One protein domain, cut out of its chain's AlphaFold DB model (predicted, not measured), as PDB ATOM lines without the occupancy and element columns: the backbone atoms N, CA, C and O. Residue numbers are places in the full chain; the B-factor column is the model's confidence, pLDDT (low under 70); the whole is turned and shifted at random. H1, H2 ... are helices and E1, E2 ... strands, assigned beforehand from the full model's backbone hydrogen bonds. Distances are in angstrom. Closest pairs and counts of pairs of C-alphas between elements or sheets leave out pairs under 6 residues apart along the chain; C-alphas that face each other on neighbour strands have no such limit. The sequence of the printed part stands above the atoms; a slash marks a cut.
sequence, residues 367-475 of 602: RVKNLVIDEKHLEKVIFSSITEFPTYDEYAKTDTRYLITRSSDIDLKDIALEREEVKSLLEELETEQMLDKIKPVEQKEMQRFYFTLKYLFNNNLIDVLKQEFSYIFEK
ATOM      1  N   ARG A 367     260.575 -58.963  41.031       83.75
ATOM      2  CA  ARG A 367     261.381 -58.313  39.991       83.75
ATOM      3  C   ARG A 367     261.023 -56.840  39.892       83.75
ATOM      4  O   ARG A 367     259.893 -56.438  40.171       83.75
ATOM      5  N   VAL A 368     262.003 -56.035  39.511       82.06
ATOM      6  CA  VAL A 368     261.897 -54.578  39.448       82.06
ATOM      7  C   VAL A 368     262.154 -54.145  38.017       82.06
ATOM      8  O   VAL A 368     263.140 -54.572  37.427       82.06
ATOM      9  N   LYS A 369     261.294 -53.282  37.471       81.75
ATOM     10  CA  LYS A 369     261.478 -52.735  36.126       81.75
ATOM     11  C   LYS A 369     261.219 -51.237  36.101       81.75
ATOM     12  O   LYS A 369     260.207 -50.771  36.625       81.75
ATOM     13  N   ASN A 370     262.124 -50.503  35.462       81.94
ATOM     14  CA  ASN A 370     261.975 -49.077  35.200       81.94
ATOM     15  C   ASN A 370     261.284 -48.890  33.843       81.94
ATOM     16  O   ASN A 370     261.726 -49.434  32.830       81.94
ATOM     17  N   LEU A 371     260.183 -48.146  33.823       81.94
ATOM     18  CA  LEU A 371     259.450 -47.775  32.619       81.94
ATOM     19  C   LEU A 371     259.618 -46.280  32.376       81.94
ATOM     20  O   LEU A 371     259.401 -45.473  33.274       81.94
ATOM     21  N   VAL A 372     259.981 -45.904  31.157       79.81
ATOM     22  CA  VAL A 372     260.047 -44.494  30.762       79.81
ATOM     23  C   VAL A 372     258.625 -44.001  30.497       79.81
ATOM     24  O   VAL A 372     257.938 -44.582  29.657       79.81
ATOM     25  N   ILE A 373     258.177 -42.972  31.224       77.56
ATOM     26  CA  ILE A 373     256.893 -42.305  30.944       77.56
ATOM     27  C   ILE A 373     257.122 -41.173  29.943       77.56
ATOM     28  O   ILE A 373     256.459 -41.114  28.911       77.56
ATOM     29  N   ASP A 374     258.059 -40.280  30.259       75.75
ATOM     30  CA  ASP A 374     258.459 -39.143  29.433       75.75
ATOM     31  C   ASP A 374     259.981 -38.909  29.561       75.75
ATOM     32  O   ASP A 374     260.680 -39.659  30.244       75.75
ATOM     33  N   GLU A 375     260.516 -37.880  28.898       72.00
ATOM     34  CA  GLU A 375     261.952 -37.552  28.951       72.00
ATOM     35  C   GLU A 375     262.458 -37.251  30.375       72.00
ATOM     36  O   GLU A 375     263.648 -37.408  30.653       72.00
ATOM     37  N   LYS A 376     261.568 -36.837  31.285       68.75
ATOM     38  CA  LYS A 376     261.894 -36.348  32.631       68.75
ATOM     39  C   LYS A 376     261.468 -37.283  33.755       68.75
ATOM     40  O   LYS A 376     261.900 -37.058  34.878       68.75
ATOM     41  N   HIS A 377     260.653 -38.300  33.511       76.75
ATOM     42  CA  HIS A 377     260.044 -39.135  34.539       76.75
ATOM     43  C   HIS A 377     260.138 -40.620  34.194       76.75
ATOM     44  O   HIS A 377     259.787 -41.076  33.100       76.75
ATOM     45  N   LEU A 378     260.547 -41.390  35.197       79.56
ATOM     46  CA  LEU A 378     260.562 -42.843  35.187       79.56
ATOM     47  C   LEU A 378     259.508 -43.368  36.166       79.56
ATOM     48  O   LEU A 378     259.312 -42.828  37.256       79.56
ATOM     49  N   GLU A 379     258.841 -44.450  35.791       83.12
ATOM     50  CA  GLU A 379     258.007 -45.243  36.684       83.12
ATOM     51  C   GLU A 379     258.761 -46.507  37.080       83.12
ATOM     52  O   GLU A 379     259.047 -47.361  36.240       83.12
ATOM     53  N   LYS A 380     259.045 -46.665  38.371       82.25
ATOM     54  CA  LYS A 380     259.539 -47.938  38.893       82.25
ATOM     55  C   LYS A 380     258.354 -48.818  39.226       82.25
ATOM     56  O   LYS A 380     257.499 -48.437  40.030       82.25
ATOM     57  N   VAL A 381     258.313 -50.003  38.631       84.25
ATOM     58  CA  VAL A 381     257.251 -50.982  38.849       84.25
ATOM     59  C   VAL A 381     257.843 -52.238  39.469       84.25
ATOM     60  O   VAL A 381     258.839 -52.776  38.982       84.25
ATOM     61  N   ILE A 382     257.224 -52.697  40.553       85.19
ATOM     62  CA  ILE A 382     257.637 -53.904  41.267       85.19
ATOM     63  C   ILE A 382     256.602 -54.991  41.022       85.19
ATOM     64  O   ILE A 382     255.403 -54.805  41.257       85.19
ATOM     65  N   PHE A 383     257.087 -56.131  40.544       86.94
ATOM     66  CA  PHE A 383     256.287 -57.289  40.190       86.94
ATOM     67  C   PHE A 383     256.546 -58.442  41.155       86.94
ATOM     68  O   PHE A 383     257.670 -58.610  41.627       86.94
ATOM     69  N   SER A 384     255.519 -59.248  41.423       87.31
ATOM     70  CA  SER A 384     255.629 -60.499  42.178       87.31
ATOM     71  C   SER A 384     255.115 -61.679  41.362       87.31
ATOM     72  O   SER A 384     254.169 -61.530  40.584       87.31
ATOM     73  N   SER A 385     255.705 -62.860  41.543       85.25
ATOM     74  CA  SER A 385     255.223 -64.065  40.863       85.25
ATOM     75  C   SER A 385     253.794 -64.419  41.284       85.25
ATOM     76  O   SER A 385     253.367 -64.212  42.433       85.25
ATOM     77  N   ILE A 386     253.025 -64.925  40.321       84.38
ATOM     78  CA  ILE A 386     251.667 -65.419  40.554       84.38
ATOM     79  C   ILE A 386     251.677 -66.936  40.730       84.38
ATOM     80  O   ILE A 386     252.460 -67.640  40.106       84.38
ATOM     81  N   THR A 387     250.779 -67.443  41.572       78.00
ATOM     82  CA  THR A 387     250.588 -68.890  41.766       78.00
ATOM     83  C   THR A 387     249.554 -69.480  40.814       78.00
ATOM     84  O   THR A 387     249.515 -70.685  40.613       78.00
ATOM     85  N   GLU A 388     248.661 -68.644  40.286       80.56
ATOM     86  CA  GLU A 388     247.588 -69.044  39.379       80.56
ATOM     87  C   GLU A 388     247.508 -68.035  38.242       80.56
ATOM     88  O   GLU A 388     247.542 -66.825  38.484       80.56
ATOM     89  N   PHE A 389     247.383 -68.539  37.015       82.00
ATOM     90  CA  PHE A 389     247.245 -67.705  35.828       82.00
ATOM     91  C   PHE A 389     245.951 -66.866  35.900       82.00
ATOM     92  O   PHE A 389     244.921 -67.387  36.351       82.00
ATOM     93  N   PRO A 390     245.964 -65.584  35.480       80.88
ATOM     94  CA  PRO A 390     244.775 -64.733  35.501       80.88
ATOM     95  C   PRO A 390     243.621 -65.349  34.703       80.88
ATOM     96  O   PRO A 390     243.832 -66.116  33.765       80.88
ATOM     97  N   THR A 391     242.381 -65.011  35.063       81.94
ATOM     98  CA  THR A 391     241.220 -65.426  34.260       81.94
ATOM     99  C   THR A 391     241.202 -64.671  32.934       81.94
ATOM    100  O   THR A 391     241.792 -63.599  32.819       81.94
ATOM    101  N   TYR A 392     240.491 -65.188  31.929       80.81
ATOM    102  CA  TYR A 392     240.400 -64.511  30.633       80.81
ATOM    103  C   TYR A 392     239.852 -63.081  30.761       80.81
ATOM    104  O   TYR A 392     240.370 -62.178  30.117       80.81
ATOM    105  N   ASP A 393     238.873 -62.846  31.640       76.88
ATOM    106  CA  ASP A 393     238.329 -61.504  31.875       76.88
ATOM    107  C   ASP A 393     239.364 -60.543  32.472       76.88
ATOM    108  O   ASP A 393     239.392 -59.369  32.112       76.88
ATOM    109  N   GLU A 394     240.221 -61.025  33.374       74.75
ATOM    110  CA  GLU A 394     241.317 -60.244  33.966       74.75
ATOM    111  C   GLU A 394     242.455 -60.018  32.976       74.75
ATOM    112  O   GLU A 394     243.056 -58.955  32.961       74.75
ATOM    113  N   TYR A 395     242.746 -61.010  32.142       79.44
ATOM    114  CA  TYR A 395     243.702 -60.888  31.051       79.44
ATOM    115  C   TYR A 395     243.202 -59.904  29.978       79.44
ATOM    116  O   TYR A 395     243.974 -59.117  29.428       79.44
ATOM    117  N   ALA A 396     241.902 -59.926  29.678       75.38
ATOM    118  CA  ALA A 396     241.273 -59.047  28.703       75.38
ATOM    119  C   ALA A 396     241.204 -57.602  29.215       75.38
ATOM    120  O   ALA A 396     241.501 -56.685  28.446       75.38
ATOM    121  N   LYS A 397     240.875 -57.402  30.500       70.69
ATOM    122  CA  LYS A 397     240.837 -56.089  31.161       70.69
ATOM    123  C   LYS A 397     242.248 -55.615  31.524       70.69
ATOM    124  O   LYS A 397     242.898 -56.180  32.390       70.69
ATOM    125  N   THR A 398     242.698 -54.515  30.934       61.72
ATOM    126  CA  THR A 398     244.042 -53.926  31.116       61.72
ATOM    127  C   THR A 398     244.282 -53.268  32.490       61.72
ATOM    128  O   THR A 398     245.144 -52.407  32.633       61.72
ATOM    129  N   ASP A 399     243.513 -53.627  33.521       66.12
ATOM    130  CA  ASP A 399     243.551 -52.947  34.824       66.12
ATOM    131  C   ASP A 399     244.831 -53.240  35.623       66.12
ATOM    132  O   ASP A 399     245.210 -52.454  36.498       66.12
ATOM    133  N   THR A 400     245.496 -54.363  35.339       72.62
ATOM    134  CA  THR A 400     246.720 -54.802  36.019       72.62
ATOM    135  C   THR A 400     247.800 -55.150  35.010       72.62
ATOM    136  O   THR A 400     247.565 -55.978  34.132       72.62
ATOM    137  N   ARG A 401     248.993 -54.572  35.178       84.00
ATOM    138  CA  ARG A 401     250.143 -54.862  34.317       84.00
ATOM    139  C   ARG A 401     250.798 -56.177  34.731       84.00
ATOM    140  O   ARG A 401     250.993 -56.436  35.926       84.00
ATOM    141  N   TYR A 402     251.170 -56.967  33.732       86.06
ATOM    142  CA  TYR A 402     251.896 -58.221  33.902       86.06
ATOM    143  C   TYR A 402     253.230 -58.158  33.165       86.06
ATOM    144  O   TYR A 402     253.307 -57.651  32.044       86.06
ATOM    145  N   LEU A 403     254.260 -58.697  33.802       86.81
ATOM    146  CA  LEU A 403     255.573 -58.922  33.221       86.81
ATOM    147  C   LEU A 403     255.722 -60.421  32.971       86.81
ATOM    148  O   LEU A 403     255.442 -61.223  33.863       86.81
ATOM    149  N   ILE A 404     256.124 -60.791  31.762       86.75
ATOM    150  CA  ILE A 404     256.294 -62.181  31.346       86.75
ATOM    151  C   ILE A 404     257.759 -62.382  30.990       86.75
ATOM    152  O   ILE A 404     258.387 -61.535  30.351       86.75
ATOM    153  N   THR A 405     258.308 -63.496  31.443       86.75
ATOM    154  CA  THR A 405     259.695 -63.878  31.196       86.75
ATOM    155  C   THR A 405     259.771 -65.389  31.083       86.75
ATOM    156  O   THR A 405     258.937 -66.109  31.637       86.75
ATOM    157  N   ARG A 406     260.746 -65.882  30.331       83.81
ATOM    158  CA  ARG A 406     261.055 -67.303  30.286       83.81
ATOM    159  C   ARG A 406     261.522 -67.787  31.663       83.81
ATOM    160  O   ARG A 406     262.292 -67.103  32.338       83.81
ATOM    161  N   SER A 407     261.043 -68.960  32.069       79.88
ATOM    162  CA  SER A 407     261.492 -69.603  33.308       79.88
ATOM    163  C   SER A 407     262.988 -69.936  33.222       79.88
ATOM    164  O   SER A 407     263.483 -70.340  32.167       79.88
ATOM    165  N   SER A 408     263.723 -69.755  34.320       68.88
ATOM    166  CA  SER A 408     265.160 -70.056  34.383       68.88
ATOM    167  C   SER A 408     265.466 -71.556  34.375       68.88
ATOM    168  O   SER A 408     266.573 -71.947  34.013       68.88
ATOM    169  N   ASP A 409     264.489 -72.387  34.743       67.75
ATOM    170  CA  ASP A 409     264.699 -73.796  35.099       67.75
ATOM    171  C   ASP A 409     264.271 -74.769  33.979       67.75
ATOM    172  O   ASP A 409     263.927 -75.922  34.237       67.75
ATOM    173  N   ILE A 410     264.256 -74.316  32.723       69.81
ATOM    174  CA  ILE A 410     263.741 -75.100  31.589       69.81
ATOM    175  C   ILE A 410     264.811 -76.050  31.034       69.81
ATOM    176  O   ILE A 410     265.906 -75.611  30.674       69.81
ATOM    177  N   ASP A 411     264.473 -77.335  30.860       67.12
ATOM    178  CA  ASP A 411     265.298 -78.271  30.089       67.12
ATOM    179  C   ASP A 411     265.167 -77.962  28.585       67.12
ATOM    180  O   ASP A 411     264.077 -77.940  28.009       67.12
ATOM    181  N   LEU A 412     266.300 -77.731  27.916       65.69
ATOM    182  CA  LEU A 412     266.372 -77.440  26.478       65.69
ATOM    183  C   LEU A 412     265.741 -78.551  25.614       65.69
ATOM    184  O   LEU A 412     265.339 -78.291  24.478       65.69
ATOM    185  N   LYS A 413     265.626 -79.777  26.142       62.38
ATOM    186  CA  LYS A 413     264.943 -80.897  25.476       62.38
ATOM    187  C   LYS A 413     263.431 -80.707  25.382       62.38
ATOM    188  O   LYS A 413     262.849 -81.094  24.370       62.38
ATOM    189  N   ASP A 414     262.821 -80.080  26.384       63.75
ATOM    190  CA  ASP A 414     261.377 -79.840  26.417       63.75
ATOM    191  C   ASP A 414     260.986 -78.796  25.366       63.75
ATOM    192  O   ASP A 414     260.003 -78.959  24.652       63.75
ATOM    193  N   ILE A 415     261.837 -77.787  25.156       63.84
ATOM    194  CA  ILE A 415     261.639 -76.752  24.127       63.84
ATOM    195  C   ILE A 415     261.725 -77.342  22.713       63.84
ATOM    196  O   ILE A 415     261.005 -76.912  21.812       63.84
ATOM    197  N   ALA A 416     262.583 -78.342  22.487       62.59
ATOM    198  CA  ALA A 416     262.792 -78.925  21.161       62.59
ATOM    199  C   ALA A 416     261.553 -79.663  20.612       62.59
ATOM    200  O   ALA A 416     261.374 -79.713  19.390       62.59
ATOM    201  N   LEU A 417     260.690 -80.184  21.489       66.88
ATOM    202  CA  LEU A 417     259.468 -80.922  21.139       66.88
ATOM    203  C   LEU A 417     258.248 -80.018  20.898       66.88
ATOM    204  O   LEU A 417     257.235 -80.482  20.372       66.88
ATOM    205  N   GLU A 418     258.344 -78.736  21.247       73.25
ATOM    206  CA  GLU A 418     257.242 -77.784  21.134       73.25
ATOM    207  C   GLU A 418     257.026 -77.267  19.701       73.25
ATOM    208  O   GLU A 418     257.906 -77.324  18.830       73.25
ATOM    209  N   ARG A 419     255.815 -76.748  19.453       76.94
ATOM    210  CA  ARG A 419     255.414 -76.158  18.161       76.94
ATOM    211  C   ARG A 419     256.271 -74.931  17.829       76.94
ATOM    212  O   ARG A 419     256.692 -74.214  18.731       76.94
ATOM    213  N   GLU A 420     256.462 -74.636  16.542       73.69
ATOM    214  CA  GLU A 420     257.253 -73.467  16.111       73.69
ATOM    215  C   GLU A 420     256.730 -72.143  16.687       73.69
ATOM    216  O   GLU A 420     257.525 -71.339  17.159       73.69
ATOM    217  N   GLU A 421     255.407 -71.964  16.767       70.25
ATOM    218  CA  GLU A 421     254.773 -70.784  17.387       70.25
ATOM    219  C   GLU A 421     255.132 -70.614  18.876       70.25
ATOM    220  O   GLU A 421     255.221 -69.498  19.385       70.25
ATOM    221  N   VAL A 422     255.328 -71.723  19.597       77.56
ATOM    222  CA  VAL A 422     255.737 -71.709  21.009       77.56
ATOM    223  C   VAL A 422     257.226 -71.398  21.123       77.56
ATOM    224  O   VAL A 422     257.620 -70.626  21.994       77.56
ATOM    225  N   LYS A 423     258.048 -71.951  20.225       77.00
ATOM    226  CA  LYS A 423     259.492 -71.688  20.177       77.00
ATOM    227  C   LYS A 423     259.786 -70.216  19.903       77.00
ATOM    228  O   LYS A 423     260.532 -69.615  20.668       77.00
ATOM    229  N   SER A 424     259.136 -69.620  18.903       77.25
ATOM    230  CA  SER A 424     259.320 -68.199  18.582       77.25
ATOM    231  C   SER A 424     258.922 -67.291  19.748       77.25
ATOM    232  O   SER A 424     259.596 -66.305  20.033       77.25
ATOM    233  N   LEU A 425     257.853 -67.643  20.467       79.25
ATOM    234  CA  LEU A 425     257.414 -66.889  21.638       79.25
ATOM    235  C   LEU A 425     258.372 -67.062  22.828       79.25
ATOM    236  O   LEU A 425     258.615 -66.108  23.559       79.25
ATOM    237  N   LEU A 426     258.947 -68.249  23.032       77.94
ATOM    238  CA  LEU A 426     259.956 -68.472  24.073       77.94
ATOM    239  C   LEU A 426     261.280 -67.752  23.779       77.94
ATOM    240  O   LEU A 426     261.931 -67.312  24.726       77.94
ATOM    241  N   GLU A 427     261.657 -67.614  22.506       78.69
ATOM    242  CA  GLU A 427     262.795 -66.790  22.073       78.69
ATOM    243  C   GLU A 427     262.539 -65.302  22.352       78.69
ATOM    244  O   GLU A 427     263.377 -64.628  22.949       78.69
ATOM    245  N   GLU A 428     261.349 -64.789  22.023       79.25
ATOM    246  CA  GLU A 428     260.969 -63.402  22.331       79.25
ATOM    247  C   GLU A 428     260.963 -63.121  23.852       79.25
ATOM    248  O   GLU A 428     261.350 -62.037  24.305       79.25
ATOM    249  N   LEU A 429     260.587 -64.125  24.654       80.25
ATOM    250  CA  LEU A 429     260.522 -64.072  26.119       80.25
ATOM    251  C   LEU A 429     261.848 -64.367  26.841       80.25
ATOM    252  O   LEU A 429     261.868 -64.354  28.080       80.25
ATOM    253  N   GLU A 430     262.958 -64.595  26.123       72.31
ATOM    254  CA  GLU A 430     264.298 -64.583  26.739       72.31
ATOM    255  C   GLU A 430     264.573 -63.239  27.420       72.31
ATOM    256  O   GLU A 430     265.208 -63.173  28.473       72.31
ATOM    257  N   THR A 431     264.022 -62.169  26.851       75.56
ATOM    258  CA  THR A 431     263.991 -60.848  27.474       75.56
ATOM    259  C   THR A 431     262.663 -60.627  28.186       75.56
ATOM    260  O   THR A 431     261.609 -61.080  27.746       75.56
ATOM    261  N   GLU A 432     262.680 -59.916  29.314       82.12
ATOM    262  CA  GLU A 432     261.446 -59.633  30.042       82.12
ATOM    263  C   GLU A 432     260.528 -58.712  29.225       82.12
ATOM    264  O   GLU A 432     260.869 -57.551  28.959       82.12
ATOM    265  N   GLN A 433     259.318 -59.171  28.912       84.06
ATOM    266  CA  GLN A 433     258.350 -58.419  28.114       84.06
ATOM    267  C   GLN A 433     257.109 -58.053  28.925       84.06
ATOM    268  O   GLN A 433     256.629 -58.807  29.770       84.06
ATOM    269  N   MET A 434     256.581 -56.852  28.679       85.19
ATOM    270  CA  MET A 434     255.285 -56.461  29.240       85.19
ATOM    271  C   MET A 434     254.179 -57.156  28.459       85.19
ATOM    272  O   MET A 434     254.181 -57.105  27.230       85.19
ATOM    273  N   LEU A 435     253.203 -57.727  29.165       84.19
ATOM    274  CA  LEU A 435     252.084 -58.410  28.523       84.19
ATOM    275  C   LEU A 435     251.334 -57.488  27.550       84.19
ATOM    276  O   LEU A 435     250.952 -57.919  26.470       84.19
ATOM    277  N   ASP A 436     251.194 -56.207  27.893       81.75
ATOM    278  CA  ASP A 436     250.514 -55.216  27.051       81.75
ATOM    279  C   ASP A 436     251.214 -54.975  25.700       81.75
ATOM    280  O   ASP A 436     250.576 -54.490  24.772       81.75
ATOM    281  N   LYS A 437     252.509 -55.306  25.575       82.88
ATOM    282  CA  LYS A 437     253.264 -55.159  24.318       82.88
ATOM    283  C   LYS A 437     253.085 -56.347  23.375       82.88
ATOM    284  O   LYS A 437     253.065 -56.148  22.168       82.88
ATOM    285  N   ILE A 438     252.968 -57.552  23.927       83.19
ATOM    286  CA  ILE A 438     252.880 -58.806  23.159       83.19
ATOM    287  C   ILE A 438     251.432 -59.257  22.921       83.19
ATOM    288  O   ILE A 438     251.167 -60.115  22.084       83.19
ATOM    289  N   LYS A 439     250.477 -58.705  23.676       84.06
ATOM    290  CA  LYS A 439     249.058 -59.060  23.598       84.06
ATOM    291  C   LYS A 439     248.462 -58.668  22.231       84.06
ATOM    292  O   LYS A 439     248.472 -57.483  21.895       84.06
ATOM    293  N   PRO A 440     247.857 -59.614  21.482       84.06
ATOM    294  CA  PRO A 440     247.199 -59.311  20.211       84.06
ATOM    295  C   PRO A 440     245.986 -58.385  20.375       84.06
ATOM    296  O   PRO A 440     245.255 -58.469  21.367       84.06
ATOM    297  N   VAL A 441     245.736 -57.541  19.369       81.06
ATOM    298  CA  VAL A 441     244.610 -56.586  19.350       81.06
ATOM    299  C   VAL A 441     243.295 -57.265  18.945       81.06
ATOM    300  O   VAL A 441     242.225 -56.888  19.424       81.06
ATOM    301  N   GLU A 442     243.345 -58.283  18.079       86.00
ATOM    302  CA  GLU A 442     242.147 -58.979  17.604       86.00
ATOM    303  C   GLU A 442     241.581 -59.927  18.674       86.00
ATOM    304  O   GLU A 442     242.289 -60.753  19.244       86.00
ATOM    305  N   GLN A 443     240.267 -59.869  18.926       80.19
ATOM    306  CA  GLN A 443     239.623 -60.600  20.027       80.19
ATOM    307  C   GLN A 443     239.791 -62.129  19.942       80.19
ATOM    308  O   GLN A 443     239.948 -62.791  20.969       80.19
ATOM    309  N   LYS A 444     239.772 -62.705  18.731       82.94
ATOM    310  CA  LYS A 444     239.968 -64.151  18.525       82.94
ATOM    311  C   LYS A 444     241.418 -64.574  18.752       82.94
ATOM    312  O   LYS A 444     241.661 -65.610  19.367       82.94
ATOM    313  N   GLU A 445     242.372 -63.774  18.289       85.00
ATOM    314  CA  GLU A 445     243.796 -64.027  18.515       85.00
ATOM    315  C   GLU A 445     244.169 -63.826  19.982       85.00
ATOM    316  O   GLU A 445     244.879 -64.646  20.554       85.00
ATOM    317  N   MET A 446     243.587 -62.822  20.636       83.44
ATOM    318  CA  MET A 446     243.730 -62.577  22.067       83.44
ATOM    319  C   MET A 446     243.279 -63.785  22.907       83.44
ATOM    320  O   MET A 446     243.940 -64.127  23.888       83.44
ATOM    321  N   GLN A 447     242.192 -64.463  22.518       86.25
ATOM    322  CA  GLN A 447     241.763 -65.720  23.152       86.25
ATOM    323  C   GLN A 447     242.759 -66.853  22.926       86.25
ATOM    324  O   GLN A 447     243.112 -67.546  23.879       86.25
ATOM    325  N   ARG A 448     243.226 -67.048  21.687       85.19
ATOM    326  CA  ARG A 448     244.224 -68.085  21.373       85.19
ATOM    327  C   ARG A 448     245.504 -67.868  22.176       85.19
ATOM    328  O   ARG A 448     245.947 -68.781  22.863       85.19
ATOM    329  N   PHE A 449     246.013 -66.642  22.172       86.31
ATOM    330  CA  PHE A 449     247.210 -66.242  22.899       86.31
ATOM    331  C   PHE A 449     247.074 -66.440  24.412       86.31
ATOM    332  O   PHE A 449     247.995 -66.939  25.050       86.31
ATOM    333  N   TYR A 450     245.903 -66.143  24.985       88.31
ATOM    334  CA  TYR A 450     245.613 -66.447  26.389       88.31
ATOM    335  C   TYR A 450     245.772 -67.940  26.704       88.31
ATOM    336  O   TYR A 450     246.401 -68.293  27.702       88.31
ATOM    337  N   PHE A 451     245.222 -68.827  25.867       87.62
ATOM    338  CA  PHE A 451     245.360 -70.270  26.078       87.62
ATOM    339  C   PHE A 451     246.802 -70.744  25.886       87.62
ATOM    340  O   PHE A 451     247.243 -71.598  26.654       87.62
ATOM    341  N   THR A 452     247.543 -70.160  24.940       86.69
ATOM    342  CA  THR A 452     248.976 -70.427  24.761       86.69
ATOM    343  C   THR A 452     249.765 -70.027  26.004       86.69
ATOM    344  O   THR A 452     250.451 -70.864  26.580       86.69
ATOM    345  N   LEU A 453     249.616 -68.796  26.500       87.19
ATOM    346  CA  LEU A 453     250.303 -68.358  27.720       87.19
ATOM    347  C   LEU A 453     249.914 -69.198  28.939       87.19
ATOM    348  O   LEU A 453     250.775 -69.563  29.736       87.19
ATOM    349  N   LYS A 454     248.631 -69.549  29.075       88.38
ATOM    350  CA  LYS A 454     248.165 -70.418  30.158       88.38
ATOM    351  C   LYS A 454     248.802 -71.808  30.084       88.38
ATOM    352  O   LYS A 454     249.145 -72.370  31.121       88.38
ATOM    353  N   TYR A 455     248.956 -72.360  28.881       86.75
ATOM    354  CA  TYR A 455     249.653 -73.625  28.659       86.75
ATOM    355  C   TYR A 455     251.125 -73.525  29.075       86.75
ATOM    356  O   TYR A 455     251.581 -74.331  29.881       86.75
ATOM    357  N   LEU A 456     251.832 -72.490  28.614       86.75
ATOM    358  CA  LEU A 456     253.240 -72.273  28.957       86.75
ATOM    359  C   LEU A 456     253.453 -72.085  30.461       86.75
ATOM    360  O   LEU A 456     254.395 -72.638  31.021       86.75
ATOM    361  N   PHE A 457     252.560 -71.347  31.122       87.12
ATOM    362  CA  PHE A 457     252.611 -71.147  32.567       87.12
ATOM    363  C   PHE A 457     252.393 -72.462  33.326       87.12
ATOM    364  O   PHE A 457     253.154 -72.789  34.228       87.12
ATOM    365  N   ASN A 458     251.387 -73.251  32.937       86.75
ATOM    366  CA  ASN A 458     251.089 -74.526  33.597       86.75
ATOM    367  C   ASN A 458     252.203 -75.573  33.426       86.75
ATOM    368  O   ASN A 458     252.333 -76.451  34.275       86.75
ATOM    369  N   ASN A 459     252.993 -75.476  32.353       84.81
ATOM    370  CA  ASN A 459     254.158 -76.330  32.111       84.81
ATOM    371  C   ASN A 459     255.465 -75.740  32.669       84.81
ATOM    372  O   ASN A 459     256.532 -76.268  32.378       84.81
ATOM    373  N   ASN A 460     255.405 -74.659  33.458       83.81
ATOM    374  CA  ASN A 460     256.566 -73.967  34.035       83.81
ATOM    375  C   ASN A 460     257.591 -73.461  32.996       83.81
ATOM    376  O   ASN A 460     258.770 -73.305  33.309       83.81
ATOM    377  N   LEU A 461     257.150 -73.182  31.764       84.06
ATOM    378  CA  LEU A 461     258.001 -72.646  30.692       84.06
ATOM    379  C   LEU A 461     258.122 -71.118  30.758       84.06
ATOM    380  O   LEU A 461     259.084 -70.539  30.254       84.06
ATOM    381  N   ILE A 462     257.158 -70.445  31.388       86.19
ATOM    382  CA  ILE A 462     257.182 -68.995  31.594       86.19
ATOM    383  C   ILE A 462     256.867 -68.648  33.043       86.19
ATOM    384  O   ILE A 462     255.995 -69.252  33.671       86.19
ATOM    385  N   ASP A 463     257.517 -67.599  33.522       86.25
ATOM    386  CA  ASP A 463     257.157 -66.911  34.746       86.25
ATOM    387  C   ASP A 463     256.271 -65.715  34.408       86.25
ATOM    388  O   ASP A 463     256.599 -64.864  33.574       86.25
ATOM    389  N   VAL A 464     255.139 -65.627  35.102       87.44
ATOM    390  CA  VAL A 464     254.232 -64.484  35.009       87.44
ATOM    391  C   VAL A 464     254.270 -63.733  36.327       87.44
ATOM    392  O   VAL A 464     254.000 -64.280  37.401       87.44
ATOM    393  N   LEU A 465     254.599 -62.450  36.245       88.25
ATOM    394  CA  LEU A 465     254.742 -61.580  37.397       88.25
ATOM    395  C   LEU A 465     253.675 -60.482  37.327       88.25
ATOM    396  O   LEU A 465     253.512 -59.807  36.311       88.25
ATOM    397  N   LYS A 466     252.929 -60.291  38.414       87.62
ATOM    398  CA  LYS A 466     251.881 -59.273  38.544       87.62
ATOM    399  C   LYS A 466     252.434 -58.036  39.239       87.62
ATOM    400  O   LYS A 466     253.139 -58.160  40.238       87.62
ATOM    401  N   GLN A 467     252.063 -56.849  38.763       86.31
ATOM    402  CA  GLN A 467     252.383 -55.593  39.442       86.31
ATOM    403  C   GLN A 467     251.791 -55.565  40.863       86.31
ATOM    404  O   GLN A 467     250.580 -55.709  41.050       86.31
ATOM    405  N   GLU A 468     252.642 -55.334  41.861       82.94
ATOM    406  CA  GLU A 468     252.235 -55.142  43.259       82.94
ATOM    407  C   GLU A 468     252.058 -53.657  43.585       82.94
ATOM    408  O   GLU A 468     251.064 -53.274  44.203       82.94
ATOM    409  N   PHE A 469     253.010 -52.823  43.164       79.19
ATOM    410  CA  PHE A 469     252.969 -51.371  43.316       79.19
ATOM    411  C   PHE A 469     253.907 -50.698  42.307       79.19
ATOM    412  O   PHE A 469     254.808 -51.332  41.752       79.19
ATOM    413  N   SER A 470     253.682 -49.410  42.060       81.81
ATOM    414  CA  SER A 470     254.588 -48.570  41.282       81.81
ATOM    415  C   SER A 470     254.683 -47.170  41.867       81.81
ATOM    416  O   SER A 470     253.809 -46.726  42.617       81.81
ATOM    417  N   TYR A 471     255.770 -46.477  41.546       77.62
ATOM    418  CA  TYR A 471     255.928 -45.067  41.868       77.62
ATOM    419  C   TYR A 471     256.663 -44.338  40.748       77.62
ATOM    420  O   TYR A 471     257.516 -44.905  40.068       77.62
ATOM    421  N   ILE A 472     256.316 -43.065  40.576       78.88
ATOM    422  CA  ILE A 472     256.898 -42.185  39.565       78.88
ATOM    423  C   ILE A 472     257.934 -41.296  40.239       78.88
ATOM    424  O   ILE A 472     257.696 -40.775  41.335       78.88
ATOM    425  N   PHE A 473     259.072 -41.122  39.584       73.31
ATOM    426  CA  PHE A 473     260.146 -40.248  40.023       73.31
ATOM    427  C   PHE A 473     260.764 -39.526  38.825       73.31
ATOM    428  O   PHE A 473     260.665 -39.984  37.689       73.31
ATOM    429  N   GLU A 474     261.369 -38.367  39.076       72.31
ATOM    430  CA  GLU A 474     262.088 -37.628  38.039       72.31
ATOM    431  C   GLU A 474     263.380 -38.374  37.676       72.31
ATOM    432  O   GLU A 474     264.136 -38.792  38.555       72.31
ATOM    433  N   LYS A 475     263.622 -38.555  36.377       74.31
ATOM    434  CA  LYS A 475     264.864 -39.082  35.828       74.31
ATOM    435  C   LYS A 475     265.971 -38.076  36.127       74.31
ATOM    436  O   LYS A 475     265.954 -36.965  35.609       74.31
TER     437      LYS A 475
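AT A GLANCE: This is residues 367 to 475 of the 602 residues of an uncharacterized protein of Candidatus Lokiarchaeota archaeon (UniProt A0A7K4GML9). A four-stranded sheet, curled like part of a barrel, runs out as a long arm: the hairpin E1 and E2 and the later part of E4 make one end of the longest axis. Five helices gather toward the other end, round E3 and the start of E4, with H5 the longest. The 109 printed residues run E1 E2 H1 E3 H2 H3 H4 H5 E4; the sheet order is E1 - E2 - E4 - E3, all antiparallel, and the class is mixed, helices and strands. The whole is compact, with a radius of gyration of the C-alphas of 14.8 A, yet elongated, spanning 47 by 30 by 26 A.

HOW THE PARTS SIT: Begin with E1, residues 367 to 372, and E2, residues 377 to 385, an antiparallel hairpin; look for N 369 and O 381, 2.9 A apart. E2 is also the neighbour of E4, residues 462 to 474, antiparallel at 151 degrees, with N 380 and O 471 at 2.9 A. E4 bends by 68 degrees at residue 469. Its other neighbour is the edge strand E3, residues 402 to 406, antiparallel at 130 degrees, with N 465 and O 403 at 2.8 A. E2, H1 (residues 392 to 396) and E3 form a split strand-helix-strand unit, two strands running the same way with E4 between them, and its crossover is right-handed. H1 touches residues 446 to 450 alone of H5, residues 443 to 458; the closest C-alphas are those of Tyr 392 and Tyr 450, 7.0 A apart. H5 only grazes the sheet, with residues 453 to 457. H3, residues 420 to 428, also only grazes it, with residues 425 to 428. H3 is close to H5 but not clearly touching, about perpendicular at 76 degrees; the C-alphas of Val 422 and Thr 452 are closest, 7.8 A. H4, residues 435 to 438, is on the sheet, over none of its strands. H2, residues 412 to 416, touches no helix. Every O i to N i+4 pair is within hydrogen-bond range in H1, H2, H3 and H5; H4 is too short for one.

IN THESE COORDINATES: Find C-alpha 367 at (261.381, -58.313, 39.991), where E1 begins. E2 covers 26.2 A, H3 12.4 A and H5 22.6 A; H5 begins at C-alpha 443, (239.623, -60.600, 20.027). E4 covers 32.4 A and ends at C-alpha 474, (262.088, -37.628, 38.039).

THE WHOLE: The C-alphas of Leu 417 and Glu 474, the two farthest apart, are 46.5 A apart. The printed part has no cut and no long link. Mean pLDDT of the printed part is 79.7; residues 376, 398 to 399 and 408 to 417 are under 70.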